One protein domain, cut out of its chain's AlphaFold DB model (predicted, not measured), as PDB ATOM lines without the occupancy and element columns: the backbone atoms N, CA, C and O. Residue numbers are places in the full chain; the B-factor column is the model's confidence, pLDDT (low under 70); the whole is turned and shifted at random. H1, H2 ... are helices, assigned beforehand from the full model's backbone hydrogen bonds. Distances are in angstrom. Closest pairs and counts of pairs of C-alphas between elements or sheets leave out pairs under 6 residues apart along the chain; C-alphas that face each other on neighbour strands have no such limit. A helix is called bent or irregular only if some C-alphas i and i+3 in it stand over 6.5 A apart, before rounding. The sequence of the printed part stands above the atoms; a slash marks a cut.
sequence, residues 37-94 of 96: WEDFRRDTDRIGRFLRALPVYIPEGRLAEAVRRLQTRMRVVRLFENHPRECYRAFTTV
ATOM      1  N   TRP A  37      69.657 -41.121  81.726       67.44
ATOM      2  CA  TRP A  37      70.793 -42.044  81.849       67.44
ATOM      3  C   TRP A  37      72.085 -41.473  81.238       67.44
ATOM      4  O   TRP A  37      73.180 -41.701  81.747       67.44
ATOM      5  N   GLU A  38      71.965 -40.674  80.176       74.94
ATOM      6  CA  GLU A  38      73.099 -39.987  79.564       74.94
ATOM      7  C   GLU A  38      73.789 -38.975  80.480       74.94
ATOM      8  O   GLU A  38      75.015 -38.880  80.445       74.94
ATOM      9  N   ASP A  39      73.039 -38.226  81.290       73.38
ATOM     10  CA  ASP A  39      73.608 -37.235  82.205       73.38
ATOM     11  C   ASP A  39      74.284 -37.922  83.397       73.38
ATOM     12  O   ASP A  39      75.375 -37.508  83.795       73.38
ATOM     13  N   PHE A  40      73.727 -39.042  83.877       70.88
ATOM     14  CA  PHE A  40      74.406 -39.908  84.843       70.88
ATOM     15  C   PHE A  40      75.715 -40.465  84.271       70.88
ATOM     16  O   PHE A  40      76.778 -40.242  84.844       70.88
ATOM     17  N   ARG A  41      75.667 -41.099  83.090       77.19
ATOM     18  CA  ARG A  41      76.846 -41.666  82.417       77.19
ATOM     19  C   ARG A  41      77.938 -40.618  82.188       77.19
ATOM     20  O   ARG A  41      79.112 -40.883  82.440       77.19
ATOM     21  N   ARG A  42      77.565 -39.419  81.727       80.12
ATOM     22  CA  ARG A  42      78.501 -38.299  81.523       80.12
ATOM     23  C   ARG A  42      79.167 -37.875  82.822       80.12
ATOM     24  O   ARG A  42      80.363 -37.577  82.812       80.12
ATOM     25  N   ASP A  43      78.414 -37.821  83.913       81.06
ATOM     26  CA  ASP A  43      78.972 -37.494  85.215       81.06
ATOM     27  C   ASP A  43      79.925 -38.593  85.684       81.06
ATOM     28  O   ASP A  43      81.063 -38.272  86.020       81.06
ATOM     29  N   THR A  44      79.564 -39.875  85.583       77.31
ATOM     30  CA  THR A  44      80.463 -40.991  85.928       77.31
ATOM     31  C   THR A  44      81.762 -40.966  85.111       77.31
ATOM     32  O   THR A  44      82.847 -41.118  85.674       77.31
ATOM     33  N   ASP A  45      81.697 -40.666  83.810       82.25
ATOM     34  CA  ASP A  45      82.883 -40.515  82.951       82.25
ATOM     35  C   ASP A  45      83.775 -39.335  83.370       82.25
ATOM     36  O   ASP A  45      85.007 -39.380  83.252       82.25
ATOM     37  N   ARG A  46      83.178 -38.234  83.841       82.94
ATOM     38  CA  ARG A  46      83.922 -37.077  84.361       82.94
ATOM     39  C   ARG A  46      84.596 -37.409  85.686       82.94
ATOM     40  O   ARG A  46      85.767 -37.070  85.844       82.94
ATOM     41  N   ILE A  47      83.905 -38.117  86.579       81.81
ATOM     42  CA  ILE A  47      84.475 -38.626  87.833       81.81
ATOM     43  C   ILE A  47      85.657 -39.549  87.530       81.81
ATOM     44  O   ILE A  47      86.752 -39.328  88.037       81.81
ATOM     45  N   GLY A  48      85.483 -40.529  86.642       79.50
ATOM     46  CA  GLY A  48      86.542 -41.478  86.295       79.50
ATOM     47  C   GLY A  48      87.775 -40.817  85.669       79.50
ATOM     48  O   GLY A  48      88.898 -41.279  85.872       79.50
ATOM     49  N   ARG A  49      87.608 -39.722  84.916       83.25
ATOM     50  CA  ARG A  49      88.739 -38.912  84.423       83.25
ATOM     51  C   ARG A  49      89.398 -38.101  85.533       83.25
ATOM     52  O   ARG A  49      90.622 -38.042  85.588       83.25
ATOM     53  N   PHE A  50      88.602 -37.506  86.414       81.94
ATOM     54  CA  PHE A  50      89.097 -36.734  87.547       81.94
ATOM     55  C   PHE A  50      89.937 -37.592  88.497       81.94
ATOM     56  O   PHE A  50      91.067 -37.227  88.800       81.94
ATOM     57  N   LEU A  51      89.428 -38.762  88.889       75.69
ATOM     58  CA  LEU A  51      90.124 -39.682  89.789       75.69
ATOM     59  C   LEU A  51      91.458 -40.167  89.203       75.69
ATOM     60  O   LEU A  51      92.452 -40.215  89.917       75.69
ATOM     61  N   ARG A  52      91.519 -40.438  87.892       80.25
ATOM     62  CA  ARG A  52      92.778 -40.787  87.207       80.25
ATOM     63  C   ARG A  52      93.790 -39.638  87.180       80.25
ATOM     64  O   ARG A  52      94.989 -39.888  87.172       80.25
ATOM     65  N   ALA A  53      93.322 -38.391  87.166       76.88
ATOM     66  CA  ALA A  53      94.183 -37.211  87.166       76.88
ATOM     67  C   ALA A  53      94.657 -36.799  88.571       76.88
ATOM     68  O   ALA A  53      95.663 -36.095  88.671       76.88
ATOM     69  N   LEU A  54      93.964 -37.225  89.636       72.56
ATOM     70  CA  LEU A  54      94.285 -36.864  91.021       72.56
ATOM     71  C   LEU A  54      95.751 -37.135  91.405       72.56
ATOM     72  O   LEU A  54      96.432 -36.170  91.745       72.56
ATOM     73  N   PRO A  55      96.280 -38.371  91.309       68.62
ATOM     74  CA  PRO A  55      97.634 -38.670  91.783       68.62
ATOM     75  C   PRO A  55      98.746 -38.021  90.945       68.62
ATOM     76  O   PRO A  55      99.865 -37.886  91.425       68.62
ATOM     77  N   VAL A  56      98.456 -37.620  89.701       75.56
ATOM     78  CA  VAL A  56      99.472 -37.141  88.747       75.56
ATOM     79  C   VAL A  56      99.482 -35.616  88.616       75.56
ATOM     80  O   VAL A  56     100.544 -35.014  88.487       75.56
ATOM     81  N   TYR A  57      98.312 -34.971  88.640       74.81
ATOM     82  CA  TYR A  57      98.168 -33.564  88.242       74.81
ATOM     83  C   TYR A  57      97.530 -32.668  89.306       74.81
ATOM     84  O   TYR A  57      97.581 -31.442  89.173       74.81
ATOM     85  N   ILE A  58      96.901 -33.236  90.341       72.69
ATOM     86  CA  ILE A  58      96.128 -32.465  91.321       72.69
ATOM     87  C   ILE A  58      96.738 -32.669  92.712       72.69
ATOM     88  O   ILE A  58      96.365 -33.605  93.411       72.69
ATOM     89  N   PRO A  59      97.651 -31.782  93.149       73.38
ATOM     90  CA  PRO A  59      98.187 -31.847  94.503       73.38
ATOM     91  C   PRO A  59      97.081 -31.605  95.540       73.38
ATOM     92  O   PRO A  59      96.138 -30.853  95.282       73.38
ATOM     93  N   GLU A  60      97.234 -32.175  96.740       68.38
ATOM     94  CA  GLU A  60      96.226 -32.152  97.818       68.38
ATOM     95  C   GLU A  60      95.721 -30.733  98.129       68.38
ATOM     96  O   GLU A  60      94.519 -30.506  98.260       68.38
ATOM     97  N   GLY A  61      96.613 -29.736  98.134       75.00
ATOM     98  CA  GLY A  61      96.253 -28.331  98.367       75.00
ATOM     99  C   GLY A  61      95.321 -27.716  97.310       75.00
ATOM    100  O   GLY A  61      94.688 -26.697  97.569       75.00
ATOM    101  N   ARG A  62      95.202 -28.325  96.123       78.88
ATOM    102  CA  ARG A  62      94.298 -27.897  95.038       78.88
ATOM    103  C   ARG A  62      93.070 -28.787  94.884       78.88
ATOM    104  O   ARG A  62      92.196 -28.466  94.079       78.88
ATOM    105  N   LEU A  63      92.974 -29.861  95.660       75.50
ATOM    106  CA  LEU A  63      91.875 -30.811  95.594       75.50
ATOM    107  C   LEU A  63      90.517 -30.136  95.775       75.50
ATOM    108  O   LEU A  63      89.632 -30.341  94.955       75.50
ATOM    109  N   ALA A  64      90.348 -29.339  96.833       73.06
ATOM    110  CA  ALA A  64      89.055 -28.738  97.157       73.06
ATOM    111  C   ALA A  64      88.531 -27.871  96.001       73.06
ATOM    112  O   ALA A  64      87.362 -27.952  95.631       73.06
ATOM    113  N   GLU A  65      89.418 -27.103  95.369       80.88
ATOM    114  CA  GLU A  65      89.083 -26.286  94.204       80.88
ATOM    115  C   GLU A  65      88.801 -27.145  92.963       80.88
ATOM    116  O   GLU A  65      87.873 -26.863  92.204       80.88
ATOM    117  N   ALA A  66      89.560 -28.222  92.758       81.12
ATOM    118  CA  ALA A  66      89.363 -29.136  91.638       81.12
ATOM    119  C   ALA A  66      88.031 -29.905  91.752       81.12
ATOM    120  O   ALA A  66      87.291 -30.001  90.774       81.12
ATOM    121  N   VAL A  67      87.689 -30.363  92.958       78.81
ATOM    122  CA  VAL A  67      86.397 -30.971  93.297       78.81
ATOM    123  C   VAL A  67      85.272 -29.968  93.087       78.81
ATOM    124  O   VAL A  67      84.309 -30.286  92.400       78.81
ATOM    125  N   ARG A  68      85.408 -28.731  93.580       79.56
ATOM    126  CA  ARG A  68      84.394 -27.682  93.395       79.56
ATOM    127  C   ARG A  68      84.122 -27.396  91.915       79.56
ATOM    128  O   ARG A  68      82.967 -27.277  91.513       79.56
ATOM    129  N   ARG A  69      85.169 -27.329  91.086       83.44
ATOM    130  CA  ARG A  69      85.060 -27.138  89.624       83.44
ATOM    131  C   ARG A  69      84.457 -28.332  88.895       83.44
ATOM    132  O   ARG A  69      83.815 -28.153  87.863       83.44
ATOM    133  N   LEU A  70      84.706 -29.545  89.378       82.75
ATOM    134  CA  LEU A  70      84.058 -30.737  88.852       82.75
ATOM    135  C   LEU A  70      82.570 -30.711  89.214       82.75
ATOM    136  O   LEU A  70      81.729 -30.847  88.331       82.75
ATOM    137  N   GLN A  71      82.258 -30.431  90.478       79.44
ATOM    138  CA  GLN A  71      80.909 -30.430  91.026       79.44
ATOM    139  C   GLN A  71      79.979 -29.418  90.344       79.44
ATOM    140  O   GLN A  71      78.807 -29.717  90.157       79.44
ATOM    141  N   THR A  72      80.489 -28.258  89.912       82.19
ATOM    142  CA  THR A  72      79.709 -27.271  89.134       82.19
ATOM    143  C   THR A  72      79.364 -27.734  87.721       82.19
ATOM    144  O   THR A  72      78.455 -27.189  87.100       82.19
ATOM    145  N   ARG A  73      80.088 -28.721  87.185       79.56
ATOM    146  CA  ARG A  73      79.821 -29.298  85.861       79.56
ATOM    147  C   ARG A  73      78.911 -30.518  85.942       79.56
ATOM    148  O   ARG A  73      78.355 -30.897  84.913       79.56
ATOM    149  N   MET A  74      78.789 -31.121  87.121       77.81
ATOM    150  CA  MET A  74      77.964 -32.297  87.368       77.81
ATOM    151  C   MET A  74      76.495 -31.908  87.496       77.81
ATOM    152  O   MET A  74      76.158 -30.849  88.021       77.81
ATOM    153  N   ARG A  75      75.624 -32.766  86.979       73.25
ATOM    154  CA  ARG A  75      74.171 -32.565  86.965       73.25
ATOM    155  C   ARG A  75      73.440 -33.513  87.896       73.25
ATOM    156  O   ARG A  75      72.379 -33.166  88.399       73.25
ATOM    157  N   VAL A  76      73.998 -34.700  88.091       71.88
ATOM    158  CA  VAL A  76      73.338 -35.827  88.746       71.88
ATOM    159  C   VAL A  76      74.124 -36.271  89.966       71.88
ATOM    160  O   VAL A  76      73.557 -36.441  91.040       71.88
ATOM    161  N   VAL A  77      75.438 -36.446  89.823       68.50
ATOM    162  CA  VAL A  77      76.255 -37.029  90.890       68.50
ATOM    163  C   VAL A  77      76.906 -35.928  91.736       68.50
ATOM    164  O   VAL A  77      77.420 -34.932  91.217       68.50
ATOM    165  N   ARG A  78      76.898 -36.098  93.062       69.12
ATOM    166  CA  ARG A  78      77.647 -35.252  94.000       69.12
ATOM    167  C   ARG A  78      78.822 -36.028  94.575       69.12
ATOM    168  O   ARG A  78      78.667 -37.147  95.050       69.12
ATOM    169  N   LEU A  79      80.010 -35.452  94.463       65.88
ATOM    170  CA  LEU A  79      81.262 -36.009  94.946       65.88
ATOM    171  C   LEU A  79      81.666 -35.314  96.240       65.88
ATOM    172  O   LEU A  79      81.667 -34.089  96.319       65.88
ATOM    173  N   PHE A  80      82.109 -36.119  97.208       63.91
ATOM    174  CA  PHE A  80      82.810 -35.643  98.401       63.91
ATOM    175  C   PHE A  80      82.031 -34.644  99.271       63.91
ATOM    176  O   PHE A  80      82.632 -33.767  99.888       63.91
ATOM    177  N   GLU A  81      80.706 -34.782  99.342       59.78
ATOM    178  CA  GLU A  81      79.848 -33.862 100.100       59.78
ATOM    179  C   GLU A  81      80.159 -33.840 101.598       59.78
ATOM    180  O   GLU A  81      80.192 -32.767 102.192       59.78
ATOM    181  N   ASN A  82      80.435 -35.003 102.192       57.41
ATOM    182  CA  ASN A  82      80.574 -35.097 103.644       57.41
ATOM    183  C   ASN A  82      82.038 -35.080 104.122       57.41
ATOM    184  O   ASN A  82      82.302 -34.526 105.182       57.41
ATOM    185  N   HIS A  83      83.013 -35.604 103.358       59.62
ATOM    186  CA  HIS A  83      84.404 -35.762 103.842       59.62
ATOM    187  C   HIS A  83      85.472 -35.743 102.715       59.62
ATOM    188  O   HIS A  83      86.098 -36.763 102.419       59.62
ATOM    189  N   PRO A  84      85.753 -34.591 102.069       63.38
ATOM    190  CA  PRO A  84      86.605 -34.526 100.872       63.38
ATOM    191  C   PRO A  84      88.064 -34.952 101.068       63.38
ATOM    192  O   PRO A  84      88.671 -35.496 100.145       63.38
ATOM    193  N   ARG A  85      88.636 -34.741 102.258       63.97
ATOM    194  CA  ARG A  85      90.023 -35.139 102.558       63.97
ATOM    195  C   ARG A  85      90.178 -36.648 102.720       63.97
ATOM    196  O   ARG A  85      91.137 -37.218 102.209       63.97
ATOM    197  N   GLU A  86      89.241 -37.287 103.413       63.41
ATOM    198  CA  GLU A  86      89.261 -38.736 103.640       63.41
ATOM    199  C   GLU A  86      89.104 -39.493 102.328       63.41
ATOM    200  O   GLU A  86      89.862 -40.420 102.053       63.41
ATOM    201  N   CYS A  87      88.196 -39.036 101.464       63.66
ATOM    202  CA  CYS A  87      88.035 -39.660 100.166       63.66
ATOM    203  C   CYS A  87      89.257 -39.456  99.264       63.66
ATOM    204  O   CYS A  87      89.680 -40.399  98.606       63.66
ATOM    205  N   TYR A  88      89.874 -38.268  99.249       64.19
ATOM    206  CA  TYR A  88      91.121 -38.073  98.505       64.19
ATOM    207  C   TYR A  88      92.224 -39.001  98.979       64.19
ATOM    208  O   TYR A  88      92.822 -39.672  98.147       64.19
ATOM    209  N   ARG A  89      92.428 -39.120 100.296       65.81
ATOM    210  CA  ARG A  89      93.372 -40.097 100.842       65.81
ATOM    211  C   ARG A  89      93.019 -41.509 100.389       65.81
ATOM    212  O   ARG A  89      93.903 -42.197  99.902       65.81
ATOM    213  N   ALA A  90      91.761 -41.933 100.445       64.56
ATOM    214  CA  ALA A  90      91.369 -43.256  99.953       64.56
ATOM    215  C   ALA A  90      91.699 -43.476  98.459       64.56
ATOM    216  O   ALA A  90      92.082 -44.579  98.079       64.56
ATOM    217  N   PHE A  91      91.603 -42.436  97.620       60.06
ATOM    218  CA  PHE A  91      91.875 -42.521  96.179       60.06
ATOM    219  C   PHE A  91      93.344 -42.333  95.784       60.06
ATOM    220  O   PHE A  91      93.755 -42.845  94.746       60.06
ATOM    221  N   THR A  92      94.141 -41.606  96.566       60.53
ATOM    222  CA  THR A  92      95.572 -41.396  96.286       60.53
ATOM    223  C   THR A  92      96.478 -42.344  97.058       60.53
ATOM    224  O   THR A  92      97.641 -42.483  96.700       60.53
ATOM    225  N   THR A  93      95.965 -43.015  98.091       60.41
ATOM    226  CA  THR A  93      96.709 -44.013  98.880       60.41
ATOM    227  C   THR A  93      96.486 -45.420  98.316       60.41
ATOM    228  O   THR A  93      96.249 -46.370  99.061       60.41
ATOM    229  N   VAL A  94      96.521 -45.567  96.986       52.31
ATOM    230  CA  VAL A  94      96.588 -46.900  96.378       52.31
ATOM    231  C   VAL A  94      97.955 -47.483  96.727       52.31
ATOM    232  O   VAL A  94      98.972 -46.987  96.258       52.31
TER     233      VAL A  94
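What this domain is: This is residues 37 to 94 of the 96 residues of an uncharacterized protein of Alphaproteobacteria bacterium (UniProt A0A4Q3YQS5). A long helix, H1, and a shorter one, H2, fold back on each other as a helical hairpin, and a third short helix, H3, stands across the pair near its joined end, its first residue near H2 and its last near H1. From the other end of H2 the stretch of residues 72 to 83, with no named element, returns to H3. The printed part has 58 residues with three named helices, in the order H1, H2, H3, and no named strand, and its class is all helix. The whole is compact, with a radius of gyration of the C-alphas of 11.1 A, yet elongated in outline, spanning 31 by 20 by 16 A.

Where its parts are: H1, the longest helix, covers residues 37 to 57 and measures 29.4 A from C-alpha 37 at (70.793, -42.044, 81.849) to C-alpha 57 at (98.168, -33.564, 88.242). It is irregular, with C-alphas 52 and 55 lying 7.0 A apart. H2 covers residues 60 to 71 and measures 16.8 A; it is irregular too, with C-alphas 61 and 64 lying 7.3 A apart. H3 covers residues 84 to 92, measures 12.2 A and ends with C-alpha 92 at (95.572, -41.396, 96.286).

How they stand to each other: H1 touches H2 with residues 46 to 54 alone, and the closest C-alphas, those of Arg 46 and Leu 70, are 7.8 A apart. The two form a hairpin at a shallow tilt of 14 degrees and run opposite ways. H1 only just touches H3, with 3 pairs of C-alphas within 8 A and with its residues 51 to 55 alone. Their closest C-alphas are those of Pro 55 and Thr 92, 5.7 A apart, and the lines stand about perpendicular, only just, at 72 degrees. H2, with residues 60 to 64 alone, only just touches H3, also with 3 pairs within 8 A. Their closest C-alphas are those of Ala 64 and Pro 84, 7.3 A apart, and the lines are about perpendicular at 75 degrees. In H3 every O i to N i+4 pair is within hydrogen-bond range, against 15 of 17 in H1 and 6 of 8 in H2.

The domain as a whole: The two C-alphas farthest apart in the domain, those of Trp 37 and Gly 61, are 33.3 A apart. The printed part has no cut. The link from H1 to H2 is tight, with 2 residues, and the link from H2 to H3 is long, with 12 residues. The mean pLDDT of the printed part is 72.6, and 21 residues are under 70, namely 37, 55, 60 and 77 to 94.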